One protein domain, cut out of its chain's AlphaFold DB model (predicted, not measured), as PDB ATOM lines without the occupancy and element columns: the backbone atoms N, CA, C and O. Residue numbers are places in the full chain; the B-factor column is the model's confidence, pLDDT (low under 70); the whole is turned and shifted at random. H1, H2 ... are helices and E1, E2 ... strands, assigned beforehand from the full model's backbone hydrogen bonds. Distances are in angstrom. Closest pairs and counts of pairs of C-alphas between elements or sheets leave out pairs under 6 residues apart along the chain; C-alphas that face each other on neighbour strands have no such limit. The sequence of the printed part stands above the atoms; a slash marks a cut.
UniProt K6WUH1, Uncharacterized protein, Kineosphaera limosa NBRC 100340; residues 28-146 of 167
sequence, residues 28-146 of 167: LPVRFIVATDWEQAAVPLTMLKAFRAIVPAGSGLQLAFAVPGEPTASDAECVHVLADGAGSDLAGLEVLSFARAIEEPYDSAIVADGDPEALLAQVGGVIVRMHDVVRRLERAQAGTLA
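This is residues 28 to 146 of the 167 residues of an uncharacterized protein of Kineosphaera limosa NBRC 100340 (UniProt K6WUH1). A twisted sheet of four parallel strands has three helices, H1, H2 and H4, over one face and the short helix H3 over the other. H4, the longest helix, covers the edge strand E4 with part of its length, and its later turns run on past the sheet toward one end of the longest axis. The printed part has 119 residues with four named helices and four named strands, in the order E1 H1 E2 H2 E3 H3 E4 H4, and its class is mixed, helices and strands. The sheet's order is E3, E2, E1, E4. The whole is compact, with a radius of gyration of the C-alphas of 14.1 A and spans of 43 by 30 by 29 A.

E1, residues 31 to 35, is an inner strand. H1, residues 42 to 54, is on the sheet at a height of 10.0 A, over E1 and over E2, residues 62 to 67. E1, H1 and E2 form a strand-helix-strand unit, two parallel neighbour strands with a helix between, and its crossover is right-handed; N 34 and O 64 are within hydrogen-bond range at 2.9 A. H2, residues 73 to 86, is on the same face as H1, slantwise to E3, residues 93 to 97, at 36 degrees on the local plane. E2, H2 and E3 form a second such right-handed unit, with N 65 and O 94 within hydrogen-bond range at 2.8 A. H2 touches H1 with residues 82 to 86 alone, at a steep tilt of 57 degrees; the closest C-alphas, of Lys 49 and Ala 86, are 5.3 A apart. H3, residues 98 to 103, lies over E2 on the opposite face, at a height of 9.2 A. E4, residues 108 to 110, is parallel to E1, with N 33 and O 108 within hydrogen-bond range at 2.9 A; E3, H3 and E4 form a split right-handed unit, with E2 and E1 between its strands. H4, residues 116 to 141, is on the same face as H1 and touches it with residues 123 to 134 alone, at a shallow tilt of 23 degrees, the same way; the closest C-alphas, of Ile 54 and His 131, are 6.4 A apart. In H1, H2, H3 and H4 every O i to N i+4 pair is within hydrogen-bond range.

E1 begins at C-alpha 31, (7.070, -34.233, 21.648), and is 12.8 A long. H1 measures 18.2 A, E2 15.8 A, H2 20.0 A and E3 13.8 A. H4 measures 37.5 A and ends at C-alpha 141, (18.086, -27.869, 34.917).

The two C-alphas farthest apart, of Glu 39 and Gly 143, are 44.0 A apart. The printed part has no cut and no long link. The pLDDT is under 70 at residues 28 to 29 and 143 to 146.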
ATOM      1  N   LEU A  28       4.351 -32.151  30.626       57.38
ATOM      2  CA  LEU A  28       4.082 -33.189  29.645       57.38
ATOM      3  C   LEU A  28       5.293 -33.243  28.707       57.38
ATOM      4  O   LEU A  28       5.781 -32.178  28.308       57.38
ATOM      5  N   PRO A  29       5.806 -34.443  28.395       69.38
ATOM      6  CA  PRO A  29       7.039 -34.577  27.639       69.38
ATOM      7  C   PRO A  29       6.935 -33.794  26.329       69.38
ATOM      8  O   PRO A  29       5.932 -33.869  25.616       69.38
ATOM      9  N   VAL A  30       7.967 -33.010  26.018       87.56
ATOM     10  CA  VAL A  30       8.004 -32.250  24.766       87.56
ATOM     11  C   VAL A  30       8.170 -33.238  23.619       87.56
ATOM     12  O   VAL A  30       9.164 -33.966  23.545       87.56
ATOM     13  N   ARG A  31       7.180 -33.257  22.728       93.81
ATOM     14  CA  ARG A  31       7.070 -34.233  21.648       93.81
ATOM     15  C   ARG A  31       7.228 -33.588  20.279       93.81
ATOM     16  O   ARG A  31       6.581 -32.585  19.974       93.81
ATOM     17  N   PHE A  32       8.029 -34.219  19.431       96.31
ATOM     18  CA  PHE A  32       8.112 -33.931  18.002       96.31
ATOM     19  C   PHE A  32       7.377 -35.015  17.222       96.31
ATOM     20  O   PHE A  32       7.547 -36.197  17.512       96.31
ATOM     21  N   ILE A  33       6.572 -34.620  16.238       97.50
ATOM     22  CA  ILE A  33       5.777 -35.545  15.426       97.50
ATOM     23  C   ILE A  33       6.352 -35.634  14.012       97.50
ATOM     24  O   ILE A  33       6.665 -34.620  13.384       97.50
ATOM     25  N   VAL A  34       6.434 -36.852  13.489       97.88
ATOM     26  CA  VAL A  34       6.744 -37.139  12.088       97.88
ATOM     27  C   VAL A  34       5.611 -37.984  11.521       97.88
ATOM     28  O   VAL A  34       5.472 -39.145  11.894       97.88
ATOM     29  N   ALA A  35       4.790 -37.413  10.642       97.19
ATOM     30  CA  ALA A  35       3.786 -38.186   9.916       97.19
ATOM     31  C   ALA A  35       4.461 -39.087   8.874       97.19
ATOM     32  O   ALA A  35       5.366 -38.643   8.162       97.19
ATOM     33  N   THR A  36       4.037 -40.346   8.799       95.62
ATOM     34  CA  THR A  36       4.611 -41.335   7.888       95.62
ATOM     35  C   THR A  36       3.614 -42.439   7.535       95.62
ATOM     36  O   THR A  36       2.691 -42.730   8.289       95.62
ATOM     37  N   ASP A  37       3.832 -43.057   6.380       92.38
ATOM     38  CA  ASP A  37       3.183 -44.268   5.864       92.38
ATOM     39  C   ASP A  37       4.196 -45.408   5.621       92.38
ATOM     40  O   ASP A  37       3.853 -46.438   5.049       92.38
ATOM     41  N   TRP A  38       5.457 -45.209   6.023       92.94
ATOM     42  CA  TRP A  38       6.621 -46.076   5.780       92.94
ATOM     43  C   TRP A  38       7.036 -46.296   4.323       92.94
ATOM     44  O   TRP A  38       8.167 -46.731   4.097       92.94
ATOM     45  N   GLU A  39       6.211 -45.937   3.337       89.56
ATOM     46  CA  GLU A  39       6.595 -45.977   1.922       89.56
ATOM     47  C   GLU A  39       7.766 -45.021   1.647       89.56
ATOM     48  O   GLU A  39       8.654 -45.310   0.842       89.56
ATOM     49  N   GLN A  40       7.816 -43.905   2.383       85.19
ATOM     50  CA  GLN A  40       8.886 -42.911   2.306       85.19
ATOM     51  C   GLN A  40       9.656 -42.789   3.630       85.19
ATOM     52  O   GLN A  40       9.430 -41.898   4.449       85.19
ATOM     53  N   ALA A  41      10.654 -43.654   3.818       88.50
ATOM     54  CA  ALA A  41      11.449 -43.706   5.051       88.50
ATOM     55  C   ALA A  41      12.520 -42.599   5.196       88.50
ATOM     56  O   ALA A  41      13.171 -42.499   6.239       88.50
ATOM     57  N   ALA A  42      12.729 -41.754   4.179       92.12
ATOM     58  CA  ALA A  42      13.799 -40.751   4.185       92.12
ATOM     59  C   ALA A  42      13.629 -39.704   5.301       92.12
ATOM     60  O   ALA A  42      14.598 -39.370   5.991       92.12
ATOM     61  N   VAL A  43      12.403 -39.210   5.502       95.00
ATOM     62  CA  VAL A  43      12.095 -38.234   6.558       95.00
ATOM     63  C   VAL A  43      12.208 -38.880   7.942       95.00
ATOM     64  O   VAL A  43      12.998 -38.361   8.736       95.00
ATOM     65  N   PRO A  44      11.550 -40.024   8.242       96.12
ATOM     66  CA  PRO A  44      11.751 -40.730   9.507       96.12
ATOM     67  C   PRO A  44      13.224 -40.979   9.848       96.12
ATOM     68  O   PRO A  44      13.668 -40.646  10.946       96.12
ATOM     69  N   LEU A  45      14.016 -41.477   8.892       95.56
ATOM     70  CA  LEU A  45      15.440 -41.740   9.102       95.56
ATOM     71  C   LEU A  45      16.240 -40.459   9.377       95.56
ATOM     72  O   LEU A  45      17.119 -40.444  10.241       95.56
ATOM     73  N   THR A  46      15.953 -39.379   8.647       96.19
ATOM     74  CA  THR A  46      16.606 -38.077   8.856       96.19
ATOM     75  C   THR A  46      16.303 -37.542  10.250       96.19
ATOM     76  O   THR A  46      17.218 -37.113  10.956       96.19
ATOM     77  N   MET A  47      15.044 -37.637  10.681       96.94
ATOM     78  CA  MET A  47      14.627 -37.191  12.005       96.94
ATOM     79  C   MET A  47      15.230 -38.039  13.120       96.94
ATOM     80  O   MET A  47      15.675 -37.469  14.108       96.94
ATOM     81  N   LEU A  48      15.353 -39.358  12.947       96.62
ATOM     82  CA  LEU A  48      16.068 -40.220  13.898       96.62
ATOM     83  C   LEU A  48      17.535 -39.817  14.047       96.62
ATOM     84  O   LEU A  48      18.035 -39.695  15.164       96.62
ATOM     85  N   LYS A  49      18.227 -39.567  12.929       96.19
ATOM     86  CA  LYS A  49      19.629 -39.120  12.948       96.19
ATOM     87  C   LYS A  49      19.785 -37.767  13.637       96.19
ATOM     88  O   LYS A  49      20.698 -37.605  14.444       96.19
ATOM     89  N   ALA A  50      18.903 -36.816  13.336       96.19
ATOM     90  CA  ALA A  50      18.915 -35.504  13.971       96.19
ATOM     91  C   ALA A  50      18.612 -35.604  15.470       96.19
ATOM     92  O   ALA A  50      19.364 -35.075  16.283       96.19
ATOM     93  N   PHE A  51      17.566 -36.344  15.842       95.75
ATOM     94  CA  PHE A  51      17.177 -36.556  17.232       95.75
ATOM     95  C   PHE A  51      18.324 -37.175  18.029       95.75
ATOM     96  O   PHE A  51      18.731 -36.609  19.034       95.75
ATOM     97  N   ARG A  52      18.949 -38.244  17.523       94.44
ATOM     98  CA  ARG A  52      20.138 -38.854  18.138       94.44
ATOM     99  C   ARG A  52      21.289 -37.870  18.342       94.44
ATOM    100  O   ARG A  52      21.973 -37.927  19.356       94.44
ATOM    101  N   ALA A  53      21.550 -37.021  17.353       94.75
ATOM    102  CA  ALA A  53      22.673 -36.093  17.397       94.75
ATOM    103  C   ALA A  53      22.443 -34.918  18.361       94.75
ATOM    104  O   ALA A  53      23.410 -34.336  18.847       94.75
ATOM    105  N   ILE A  54      21.183 -34.548  18.597       95.31
ATOM    106  CA  ILE A  54      20.814 -33.307  19.290       95.31
ATOM    107  C   ILE A  54      20.294 -33.580  20.699       95.31
ATOM    108  O   ILE A  54      20.577 -32.805  21.609       95.31
ATOM    109  N   VAL A  55      19.514 -34.644  20.876       92.12
ATOM    110  CA  VAL A  55      18.756 -34.916  22.093       92.12
ATOM    111  C   VAL A  55      19.564 -35.802  23.039       92.12
ATOM    112  O   VAL A  55      19.842 -36.957  22.710       92.12
ATOM    113  N   PRO A  56      19.914 -35.308  24.242       89.81
ATOM    114  CA  PRO A  56      20.592 -36.125  25.236       89.81
ATOM    115  C   PRO A  56      19.714 -37.291  25.698       89.81
ATOM    116  O   PRO A  56      18.499 -37.143  25.892       89.81
ATOM    117  N   ALA A  57      20.346 -38.439  25.943       86.62
ATOM    118  CA  ALA A  57      19.686 -39.583  26.558       86.62
ATOM    119  C   ALA A  57      19.099 -39.193  27.928       86.62
ATOM    120  O   ALA A  57      19.737 -38.492  28.712       86.62
ATOM    121  N   GLY A  58      17.871 -39.635  28.211       83.81
ATOM    122  CA  GLY A  58      17.187 -39.340  29.475       83.81
ATOM    123  C   GLY A  58      16.613 -37.922  29.600       83.81
ATOM    124  O   GLY A  58      16.098 -37.581  30.658       83.81
ATOM    125  N   SER A  59      16.641 -37.106  28.540       87.25
ATOM    126  CA  SER A  59      16.058 -35.750  28.539       87.25
ATOM    127  C   SER A  59      14.529 -35.703  28.679       87.25
ATOM    128  O   SER A  59      13.975 -34.632  28.902       87.25
ATOM    129  N   GLY A  60      13.841 -36.839  28.516       87.50
ATOM    130  CA  GLY A  60      12.375 -36.913  28.512       87.50
ATOM    131  C   GLY A  60      11.723 -36.395  27.223       87.50
ATOM    132  O   GLY A  60      10.499 -36.431  27.113       87.50
ATOM    133  N   LEU A  61      12.517 -35.945  26.245       91.31
ATOM    134  CA  LEU A  61      12.031 -35.583  24.916       91.31
ATOM    135  C   LEU A  61      11.541 -36.817  24.159       91.31
ATOM    136  O   LEU A  61      12.119 -37.898  24.275       91.31
ATOM    137  N   GLN A  62      10.497 -36.627  23.356       94.75
ATOM    138  CA  GLN A  62       9.892 -37.692  22.567       94.75
ATOM    139  C   GLN A  62       9.939 -37.388  21.070       94.75
ATOM    140  O   GLN A  62       9.704 -36.255  20.639       94.75
ATOM    141  N   LEU A  63      10.189 -38.427  20.278       96.62
ATOM    142  CA  LEU A  63      10.006 -38.434  18.833       96.62
ATOM    143  C   LEU A  63       8.927 -39.463  18.495       96.62
ATOM    144  O   LEU A  63       9.135 -40.665  18.642       96.62
ATOM    145  N   ALA A  64       7.776 -38.973  18.050       97.19
ATOM    146  CA  ALA A  64       6.632 -39.794  17.704       97.19
ATOM    147  C   ALA A  64       6.474 -39.914  16.185       97.19
ATOM    148  O   ALA A  64       6.395 -38.905  15.476       97.19
ATOM    149  N   PHE A  65       6.375 -41.145  15.694       98.00
ATOM    150  CA  PHE A  65       6.002 -41.449  14.317       98.00
ATOM    151  C   PHE A  65       4.494 -41.649  14.260       98.00
ATOM    152  O   PHE A  65       3.958 -42.606  14.818       98.00
ATOM    153  N   ALA A  66       3.808 -40.699  13.636       97.94
ATOM    154  CA  ALA A  66       2.370 -40.760  13.472       97.94
ATOM    155  C   ALA A  66       2.044 -41.534  12.190       97.94
ATOM    156  O   ALA A  66       2.637 -41.241  11.152       97.94
ATOM    157  N   VAL A  67       1.105 -42.479  12.256       97.62
ATOM    158  CA  VAL A  67       0.637 -43.281  11.110       97.62
ATOM    159  C   VAL A  67      -0.875 -43.108  10.887       97.62
ATOM    160  O   VAL A  67      -1.591 -42.808  11.846       97.62
ATOM    161  N   PRO A  68      -1.406 -43.279   9.658       95.50
ATOM    162  CA  PRO A  68      -2.816 -43.007   9.350       95.50
ATOM    163  C   PRO A  68      -3.846 -43.765  10.197       95.50
ATOM    164  O   PRO A  68      -4.913 -43.227  10.498       95.50
ATOM    165  N   GLY A  69      -3.545 -45.013  10.560       94.69
ATOM    166  CA  GLY A  69      -4.428 -45.901  11.320       94.69
ATOM    167  C   GLY A  69      -3.919 -46.195  12.729       94.69
ATOM    168  O   GLY A  69      -3.024 -45.527  13.238       94.69
ATOM    169  N   GLU A  70      -4.493 -47.219  13.358       97.31
ATOM    170  CA  GLU A  70      -3.959 -47.741  14.618       97.31
ATOM    171  C   GLU A  70      -2.585 -48.391  14.390       97.31
ATOM    172  O   GLU A  70      -2.470 -49.221  13.481       97.31
ATOM    173  N   PRO A  71      -1.559 -48.054  15.198       97.56
ATOM    174  CA  PRO A  71      -0.252 -48.680  15.101       97.56
ATOM    175  C   PRO A  71      -0.326 -50.198  15.249       97.56
ATOM    176  O   PRO A  71      -0.994 -50.748  16.126       97.56
ATOM    177  N   THR A  72       0.431 -50.871  14.404       97.56
ATOM    178  CA  THR A  72       0.610 -52.315  14.351       97.56
ATOM    179  C   THR A  72       2.016 -52.699  14.814       97.56
ATOM    180  O   THR A  72       2.898 -51.859  15.003       97.56
ATOM    181  N   ALA A  73       2.255 -54.003  14.967       96.56
ATOM    182  CA  ALA A  73       3.593 -54.522  15.250       96.56
ATOM    183  C   ALA A  73       4.600 -54.183  14.134       96.56
ATOM    184  O   ALA A  73       5.768 -53.937  14.430       96.56
ATOM    185  N   SER A  74       4.145 -54.118  12.878       96.44
ATOM    186  CA  SER A  74       4.995 -53.769  11.738       96.44
ATOM    187  C   SER A  74       5.502 -52.331  11.822       96.44
ATOM    188  O   SER A  74       6.663 -52.084  11.525       96.44
ATOM    189  N   ASP A  75       4.673 -51.387  12.278       97.31
ATOM    190  CA  ASP A  75       5.095 -49.989  12.432       97.31
ATOM    191  C   ASP A  75       6.202 -49.858  13.493       97.31
ATOM    192  O   ASP A  75       7.189 -49.144  13.301       97.31
ATOM    193  N   ALA A  76       6.074 -50.597  14.601       94.94
ATOM    194  CA  ALA A  76       7.109 -50.660  15.631       94.94
ATOM    195  C   ALA A  76       8.409 -51.286  15.094       94.94
ATOM    196  O   ALA A  76       9.497 -50.765  15.347       94.94
ATOM    197  N   GLU A  77       8.311 -52.367  14.316       95.44
ATOM    198  CA  GLU A  77       9.464 -52.992  13.657       95.44
ATOM    199  C   GLU A  77      10.154 -52.025  12.679       95.44
ATOM    200  O   GLU A  77      11.380 -51.907  12.702       95.44
ATOM    201  N   CYS A  78       9.391 -51.264  11.888       95.69
ATOM    202  CA  CYS A  78       9.934 -50.230  11.006       95.69
ATOM    203  C   CYS A  78      10.742 -49.182  11.782       95.69
ATOM    204  O   CYS A  78      11.863 -48.858  11.379       95.69
ATOM    205  N   VAL A  79      10.229 -48.685  12.914       95.06
ATOM    206  CA  VAL A  79      10.983 -47.753  13.771       95.06
ATOM    207  C   VAL A  79      12.272 -48.382  14.277       95.06
ATOM    208  O   VAL A  79      13.313 -47.728  14.218       95.06
ATOM    209  N   HIS A  80      12.235 -49.635  14.733       93.50
ATOM    210  CA  HIS A  80      13.430 -50.331  15.209       93.50
ATOM    211  C   HIS A  80      14.497 -50.459  14.118       93.50
ATOM    212  O   HIS A  80      15.636 -50.047  14.330       93.50
ATOM    213  N   VAL A  81      14.119 -50.928  12.926       93.88
ATOM    214  CA  VAL A  81      15.035 -51.056  11.781       93.88
ATOM    215  C   VAL A  81      15.660 -49.707  11.414       93.88
ATOM    216  O   VAL A  81      16.865 -49.613  11.160       93.88
ATOM    217  N   LEU A  82      14.864 -48.636  11.403       94.31
ATOM    218  CA  LEU A  82      15.363 -47.297  11.095       94.31
ATOM    219  C   LEU A  82      16.259 -46.736  12.207       94.31
ATOM    220  O   LEU A  82      17.265 -46.090  11.905       94.31
ATOM    221  N   ALA A  83      15.926 -46.980  13.475       93.25
ATOM    222  CA  ALA A  83      16.720 -46.552  14.622       93.25
ATOM    223  C   ALA A  83      18.084 -47.261  14.659       93.25
ATOM    224  O   ALA A  83      19.110 -46.615  14.891       93.25
ATOM    225  N   ASP A  84      18.122 -48.554  14.334       91.38
ATOM    226  CA  ASP A  84      19.364 -49.310  14.164       91.38
ATOM    227  C   ASP A  84      20.211 -48.721  13.031       91.38
ATOM    228  O   ASP A  84      21.392 -48.424  13.222       91.38
ATOM    229  N   GLY A  85      19.591 -48.423  11.883       89.06
ATOM    230  CA  GLY A  85      20.245 -47.729  10.770       89.06
ATOM    231  C   GLY A  85      20.732 -46.309  11.108       89.06
ATOM    232  O   GLY A  85      21.660 -45.799  10.473       89.06
ATOM    233  N   ALA A  86      20.142 -45.662  12.116       88.62
ATOM    234  CA  ALA A  86      20.581 -44.372  12.647       88.62
ATOM    235  C   ALA A  86      21.698 -44.490  13.707       88.62
ATOM    236  O   ALA A  86      22.330 -43.474  14.027       88.62
ATOM    237  N   GLY A  87      21.994 -45.700  14.199       81.81
ATOM    238  CA  GLY A  87      23.127 -45.998  15.078       81.81
ATOM    239  C   GLY A  87      22.797 -46.466  16.501       81.81
ATOM    240  O   GLY A  87      23.613 -46.183  17.374       81.81
ATOM    241  N   SER A  88      21.662 -47.161  16.690       71.00
ATOM    242  CA  SER A  88      21.165 -47.900  17.878       71.00
ATOM    243  C   SER A  88      21.135 -47.169  19.240       71.00
ATOM    244  O   SER A  88      22.023 -46.393  19.578       71.00
ATOM    245  N   ASP A  89      20.112 -47.491  20.042       74.81
ATOM    246  CA  ASP A  89      19.850 -47.036  21.426       74.81
ATOM    247  C   ASP A  89      19.309 -45.595  21.587       74.81
ATOM    248  O   ASP A  89      19.874 -44.737  22.266       74.81
ATOM    249  N   LEU A  90      18.168 -45.325  20.939       84.69
ATOM    250  CA  LEU A  90      17.399 -44.092  21.120       84.69
ATOM    251  C   LEU A  90      16.251 -44.311  22.110       84.69
ATOM    252  O   LEU A  90      15.342 -45.099  21.858       84.69
ATOM    253  N   ALA A  91      16.262 -43.566  23.214       87.12
ATOM    254  CA  ALA A  91      15.114 -43.463  24.109       87.12
ATOM    255  C   ALA A  91      14.085 -42.453  23.571       87.12
ATOM    256  O   ALA A  91      14.423 -41.557  22.799       87.12
ATOM    257  N   GLY A  92      12.830 -42.568  24.019       90.56
ATOM    258  CA  GLY A  92      11.779 -41.594  23.699       90.56
ATOM    259  C   GLY A  92      11.160 -41.745  22.307       90.56
ATOM    260  O   GLY A  92      10.516 -40.811  21.835       90.56
ATOM    261  N   LEU A  93      11.341 -42.892  21.647       95.00
ATOM    262  CA  LEU A  93      10.652 -43.201  20.394       95.00
ATOM    263  C   LEU A  93       9.248 -43.753  20.674       95.00
ATOM    264  O   LEU A  93       9.083 -44.630  21.522       95.00
ATOM    265  N   GLU A  94       8.250 -43.263  19.944       95.75
ATOM    266  CA  GLU A  94       6.861 -43.731  20.014       95.75
ATOM    267  C   GLU A  94       6.289 -43.882  18.596       95.75
ATOM    268  O   GLU A  94       6.647 -43.127  17.692       95.75
ATOM    269  N   VAL A  95       5.377 -44.836  18.405       97.38
ATOM    270  CA  VAL A  95       4.495 -44.886  17.231       97.38
ATOM    271  C   VAL A  95       3.067 -44.660  17.703       97.38
ATOM    272  O   VAL A  95       2.628 -45.286  18.668       97.38
ATOM    273  N   LEU A  96       2.338 -43.774  17.031       97.25
ATOM    274  CA  LEU A  96       0.963 -43.426  17.386       97.25
ATOM    275  C   LEU A  96       0.091 -43.230  16.142       97.25
ATOM    276  O   LEU A  96       0.599 -43.011  15.045       97.25
ATOM    277  N   SER A  97      -1.229 -43.313  16.300       97.75
ATOM    278  CA  SER A  97      -2.161 -43.014  15.209       97.75
ATOM    279  C   SER A  97      -2.266 -41.508  14.969       97.75
ATOM    280  O   SER A  97      -2.073 -40.707  15.884       97.75
ATOM    281  N   PHE A  98      -2.653 -41.095  13.761       97.06
ATOM    282  CA  PHE A  98      -2.977 -39.698  13.453       97.06
ATOM    283  C   PHE A  98      -4.039 -39.132  14.399       97.06
ATOM    284  O   PHE A  98      -3.930 -37.981  14.816       97.06
ATOM    285  N   ALA A  99      -5.031 -39.944  14.780       96.56
ATOM    286  CA  ALA A  99      -6.056 -39.551  15.742       96.56
ATOM    287  C   ALA A  99      -5.432 -39.152  17.088       96.56
ATOM    288  O   ALA A  99      -5.646 -38.033  17.554       96.56
ATOM    289  N   ARG A 100      -4.568 -40.008  17.651       96.19
ATOM    290  CA  ARG A 100      -3.840 -39.696  18.891       96.19
ATOM    291  C   ARG A 100      -2.892 -38.505  18.732       96.19
ATOM    292  O   ARG A 100      -2.804 -37.677  19.632       96.19
ATOM    293  N   ALA A 101      -2.235 -38.372  17.579       95.31
ATOM    294  CA  ALA A 101      -1.295 -37.282  17.293       95.31
ATOM    295  C   ALA A 101      -1.927 -35.890  17.447       95.31
ATOM    296  O   ALA A 101      -1.254 -34.936  17.824       95.31
ATOM    297  N   ILE A 102      -3.212 -35.775  17.108       95.06
ATOM    298  CA  ILE A 102      -3.971 -34.521  17.131       95.06
ATOM    299  C   ILE A 102      -4.478 -34.195  18.541       95.06
ATOM    300  O   ILE A 102      -4.644 -33.024  18.882       95.06
ATOM    301  N   GLU A 103      -4.779 -35.217  19.337       92.88
ATOM    302  CA  GLU A 103      -5.335 -35.064  20.685       92.88
ATOM    303  C   GLU A 103      -4.259 -34.757  21.726       92.88
ATOM    304  O   GLU A 103      -4.521 -34.075  22.720       92.88
ATOM    305  N   GLU A 104      -3.044 -35.249  21.502       90.44
ATOM    306  CA  GLU A 104      -1.956 -35.108  22.452       90.44
ATOM    307  C   GLU A 104      -1.109 -33.849  22.196       90.44
ATOM    308  O   GLU A 104      -0.845 -33.485  21.047       90.44
ATOM    309  N   PRO A 105      -0.619 -33.175  23.254       89.25
ATOM    310  CA  PRO A 105       0.291 -32.052  23.090       89.25
ATOM    311  C   PRO A 105       1.569 -32.444  22.349       89.25
ATOM    312  O   PRO A 105       2.162 -33.504  22.574       89.25
ATOM    313  N   TYR A 106       2.014 -31.533  21.493       92.12
ATOM    314  CA  TYR A 106       3.257 -31.635  20.747       92.12
ATOM    315  C   TYR A 106       3.847 -30.237  20.546       92.12
ATOM    316  O   TYR A 106       3.138 -29.235  20.656       92.12
ATOM    317  N   ASP A 107       5.140 -30.169  20.244       92.81
ATOM    318  CA  ASP A 107       5.838 -28.910  19.982       92.81
ATOM    319  C   ASP A 107       5.855 -28.574  18.493       92.81
ATOM    320  O   ASP A 107       5.412 -27.500  18.084       92.81
ATOM    321  N   SER A 108       6.343 -29.506  17.674       94.62
ATOM    322  CA  SER A 108       6.456 -29.326  16.226       94.62
ATOM    323  C   SER A 108       6.187 -30.626  15.472       94.62
ATOM    324  O   SER A 108       6.431 -31.714  15.993       94.62
ATOM    325  N   ALA A 109       5.679 -30.506  14.244       96.50
ATOM    326  CA  ALA A 109       5.252 -31.644  13.436       96.50
ATOM    327  C   ALA A 109       5.645 -31.500  11.959       96.50
ATOM    328  O   ALA A 109       5.382 -30.463  11.333       96.50
ATOM    329  N   ILE A 110       6.195 -32.576  11.398       96.94
ATOM    330  CA  ILE A 110       6.451 -32.733   9.964       96.94
ATOM    331  C   ILE A 110       5.308 -33.538   9.361       96.94
ATOM    332  O   ILE A 110       4.997 -34.632   9.827       96.94
ATOM    333  N   VAL A 111       4.696 -32.984   8.319       96.25
ATOM    334  CA  VAL A 111       3.649 -33.630   7.528       96.25
ATOM    335  C   VAL A 111       3.929 -33.274   6.079       96.25
ATOM    336  O   VAL A 111       3.815 -32.103   5.707       96.25
ATOM    337  N   ALA A 112       4.364 -34.264   5.302       91.06
ATOM    338  CA  ALA A 112       4.631 -34.082   3.885       91.06
ATOM    339  C   ALA A 112       3.312 -33.824   3.142       91.06
ATOM    340  O   ALA A 112       2.333 -34.531   3.348       91.06
ATOM    341  N   ASP A 113       3.291 -32.812   2.289       88.12
ATOM    342  CA  ASP A 113       2.141 -32.423   1.461       88.12
ATOM    343  C   ASP A 113       2.442 -32.573  -0.042       88.12
ATOM    344  O   ASP A 113       1.696 -32.089  -0.889       88.12
ATOM    345  N   GLY A 114       3.547 -33.251  -0.370       86.69
ATOM    346  CA  GLY A 114       4.029 -33.453  -1.734       86.69
ATOM    347  C   GLY A 114       4.950 -32.347  -2.259       86.69
ATOM    348  O   GLY A 114       5.578 -32.558  -3.296       86.69
ATOM    349  N   ASP A 115       5.097 -31.215  -1.558       92.12
ATOM    350  CA  ASP A 115       6.059 -30.169  -1.922       92.12
ATOM    351  C   ASP A 115       7.434 -30.431  -1.263       92.12
ATOM    352  O   ASP A 115       7.572 -30.351  -0.036       92.12
ATOM    353  N   PRO A 116       8.488 -30.740  -2.046       91.06
ATOM    354  CA  PRO A 116       9.809 -31.026  -1.497       91.06
ATOM    355  C   PRO A 116      10.471 -29.808  -0.838       91.06
ATOM    356  O   PRO A 116      11.215 -29.985   0.129       91.06
ATOM    357  N   GLU A 117      10.224 -28.581  -1.312       94.31
ATOM    358  CA  GLU A 117      10.801 -27.374  -0.703       94.31
ATOM    359  C   GLU A 117      10.149 -27.098   0.653       94.31
ATOM    360  O   GLU A 117      10.848 -26.863   1.646       94.31
ATOM    361  N   ALA A 118       8.820 -27.219   0.720       91.69
ATOM    362  CA  ALA A 118       8.083 -27.133   1.974       91.69
ATOM    363  C   ALA A 118       8.528 -28.223   2.958       91.69
ATOM    364  O   ALA A 118       8.759 -27.932   4.133       91.69
ATOM    365  N   LEU A 119       8.717 -29.462   2.496       93.62
ATOM    366  CA  LEU A 119       9.192 -30.561   3.334       93.62
ATOM    367  C   LEU A 119      10.591 -30.291   3.906       93.62
ATOM    368  O   LEU A 119      10.813 -30.489   5.103       93.62
ATOM    369  N   LEU A 120      11.526 -29.799   3.089       95.12
ATOM    370  CA  LEU A 120      12.865 -29.421   3.551       95.12
ATOM    371  C   LEU A 120      12.808 -28.299   4.594       95.12
ATOM    372  O   LEU A 120      13.499 -28.374   5.614       95.12
ATOM    373  N   ALA A 121      11.960 -27.291   4.376       96.12
ATOM    374  CA  ALA A 121      11.749 -26.214   5.336       96.12
ATOM    375  C   ALA A 121      11.160 -26.732   6.660       96.12
ATOM    376  O   ALA A 121      11.619 -26.331   7.731       96.12
ATOM    377  N   GLN A 122      10.200 -27.663   6.609       95.81
ATOM    378  CA  GLN A 122       9.632 -28.308   7.797       95.81
ATOM    379  C   GLN A 122      10.695 -29.093   8.576       95.81
ATOM    380  O   GLN A 122      10.832 -28.902   9.783       95.81
ATOM    381  N   VAL A 123      11.474 -29.937   7.892       96.69
ATOM    382  CA  VAL A 123      12.553 -30.730   8.503       96.69
ATOM    383  C   VAL A 123      13.585 -29.815   9.163       96.69
ATOM    384  O   VAL A 123      13.893 -29.981  10.343       96.69
ATOM    385  N   GLY A 124      14.073 -28.802   8.441       96.75
ATOM    386  CA  GLY A 124      15.018 -27.823   8.981       96.75
ATOM    387  C   GLY A 124      14.455 -27.062  10.183       96.75
ATOM    388  O   GLY A 124      15.140 -26.911  11.195       96.75
ATOM    389  N   GLY A 125      13.188 -26.645  10.110       95.88
ATOM    390  CA  GLY A 125      12.494 -25.962  11.199       95.88
ATOM    391  C   GLY A 125      12.398 -26.811  12.466       95.88
ATOM    392  O   GLY A 125      12.722 -26.326  13.552       95.88
ATOM    393  N   VAL A 126      12.033 -28.090  12.341       96.25
ATOM    394  CA  VAL A 126      11.979 -29.005  13.492       96.25
ATOM    395  C   VAL A 126      13.367 -29.247  14.085       96.25
ATOM    396  O   VAL A 126      13.504 -29.246  15.304       96.25
ATOM    397  N   ILE A 127      14.412 -29.386  13.266       97.06
ATOM    398  CA  ILE A 127      15.791 -29.564  13.754       97.06
ATOM    399  C   ILE A 127      16.266 -28.342  14.555       97.06
ATOM    400  O   ILE A 127      16.813 -28.489  15.651       97.06
ATOM    401  N   VAL A 128      16.031 -27.129  14.046       96.25
ATOM    402  CA  VAL A 128      16.333 -25.888  14.784       96.25
ATOM    403  C   VAL A 128      15.564 -25.862  16.102       96.25
ATOM    404  O   VAL A 128      16.130 -25.563  17.154       96.25
ATOM    405  N   ARG A 129      14.290 -26.256  16.065       93.69
ATOM    406  CA  ARG A 129      13.452 -26.299  17.255       93.69
ATOM    407  C   ARG A 129      13.936 -27.313  18.292       93.69
ATOM    408  O   ARG A 129      13.925 -26.992  19.478       93.69
ATOM    409  N   MET A 130      14.413 -28.487  17.878       94.69
ATOM    410  CA  MET A 130      15.030 -29.470  18.778       94.69
ATOM    411  C   MET A 130      16.217 -28.862  19.533       94.69
ATOM    412  O   MET A 130      16.289 -28.988  20.754       94.69
ATOM    413  N   HIS A 131      17.108 -28.141  18.843       94.50
ATOM    414  CA  HIS A 131      18.221 -27.440  19.494       94.50
ATOM    415  C   HIS A 131      17.746 -26.399  20.513       94.50
ATOM    416  O   HIS A 131      18.315 -26.301  21.603       94.50
ATOM    417  N   ASP A 132      16.717 -25.625  20.173       92.12
ATOM    418  CA  ASP A 132      16.161 -24.624  21.081       92.12
ATOM    419  C   ASP A 132      15.559 -25.266  22.332       92.12
ATOM    420  O   ASP A 132      15.803 -24.785  23.440       92.12
ATOM    421  N   VAL A 133      14.805 -26.355  22.170       90.56
ATOM    422  CA  VAL A 133      14.204 -27.101  23.282       90.56
ATOM    423  C   VAL A 133      15.285 -27.697  24.182       90.56
ATOM    424  O   VAL A 133      15.235 -27.486  25.392       90.56
ATOM    425  N   VAL A 134      16.300 -28.360  23.620       91.44
ATOM    426  CA  VAL A 134      17.409 -28.930  24.407       91.44
ATOM    427  C   VAL A 134      18.131 -27.841  25.205       91.44
ATOM    428  O   VAL A 134      18.285 -27.971  26.416       91.44
ATOM    429  N   ARG A 135      18.473 -26.706  24.577       89.88
ATOM    430  CA  ARG A 135      19.110 -25.572  25.275       89.88
ATOM    431  C   ARG A 135      18.242 -24.994  26.391       89.88
ATOM    432  O   ARG A 135      18.770 -24.508  27.388       89.88
ATOM    433  N   ARG A 136      16.917 -24.975  26.217       86.12
ATOM    434  CA  ARG A 136      15.983 -24.526  27.262       86.12
ATOM    435  C   ARG A 136      15.969 -25.502  28.433       86.12
ATOM    436  O   ARG A 136      16.091 -25.050  29.566       86.12
ATOM    437  N   LEU A 137      15.899 -26.808  28.166       83.94
ATOM    438  CA  LEU A 137      15.945 -27.844  29.201       83.94
ATOM    439  C   LEU A 137      17.247 -27.785  30.008       83.94
ATOM    440  O   LEU A 137      17.203 -27.810  31.234       83.94
ATOM    441  N   GLU A 138      18.392 -27.617  29.345       85.25
ATOM    442  CA  GLU A 138      19.690 -27.463  30.015       85.25
ATOM    443  C   GLU A 138      19.716 -26.246  30.955       85.25
ATOM    444  O   GLU A 138      20.198 -26.334  32.085       85.25
ATOM    445  N   ARG A 139      19.159 -25.104  30.528       82.62
ATOM    446  CA  ARG A 139      19.072 -23.894  31.368       82.62
ATOM    447  C   ARG A 139      18.112 -24.060  32.540       82.62
ATOM    448  O   ARG A 139      18.427 -23.596  33.636       82.62
ATOM    449  N   ALA A 140      16.976 -24.721  32.314       78.69
ATOM    450  CA  ALA A 140      16.003 -25.024  33.356       78.69
ATOM    451  C   ALA A 140      16.623 -25.934  34.428       78.69
ATOM    452  O   ALA A 140      16.550 -25.624  35.616       78.69
ATOM    453  N   GLN A 141      17.334 -26.988  34.015       76.31
ATOM    454  CA  GLN A 141      18.086 -27.869  34.917       76.31
ATOM    455  C   GLN A 141      19.215 -27.132  35.655       76.31
ATOM    456  O   GLN A 141      19.482 -27.422  36.819       76.31
ATOM    457  N   ALA A 142      19.842 -26.139  35.018       77.62
ATOM    458  CA  ALA A 142      20.841 -25.267  35.636       77.62
ATOM    459  C   ALA A 142      20.241 -24.153  36.527       77.62
ATOM    460  O   ALA A 142      20.974 -23.273  36.981       77.62
ATOM    461  N   GLY A 143      18.923 -24.143  36.766       64.62
ATOM    462  CA  GLY A 143      18.253 -23.176  37.645       64.62
ATOM    463  C   GLY A 143      18.148 -21.753  37.079       64.62
ATOM    464  O   GLY A 143      17.883 -20.810  37.822       64.62
ATOM    465  N   THR A 144      18.356 -21.572  35.770       59.97
ATOM    466  CA  THR A 144      18.332 -20.261  35.103       59.97
ATOM    467  C   THR A 144      16.979 -20.031  34.415       59.97
ATOM    468  O   THR A 144      16.852 -20.263  33.221       59.97
ATOM    469  N   LEU A 145      15.994 -19.552  35.190       57.44
ATOM    470  CA  LEU A 145      14.633 -19.115  34.806       57.44
ATOM    471  C   LEU A 145      13.717 -20.116  34.064       57.44
ATOM    472  O   LEU A 145      14.042 -20.700  33.036       57.44
ATOM    473  N   ALA A 146      12.492 -20.197  34.593       49.97
ATOM    474  CA  ALA A 146      11.334 -20.907  34.071       49.97
ATOM    475  C   ALA A 146      10.642 -20.091  32.968       49.97
ATOM    476  O   ALA A 146       9.763 -19.278  33.248       49.97
TER     477      ALA A 146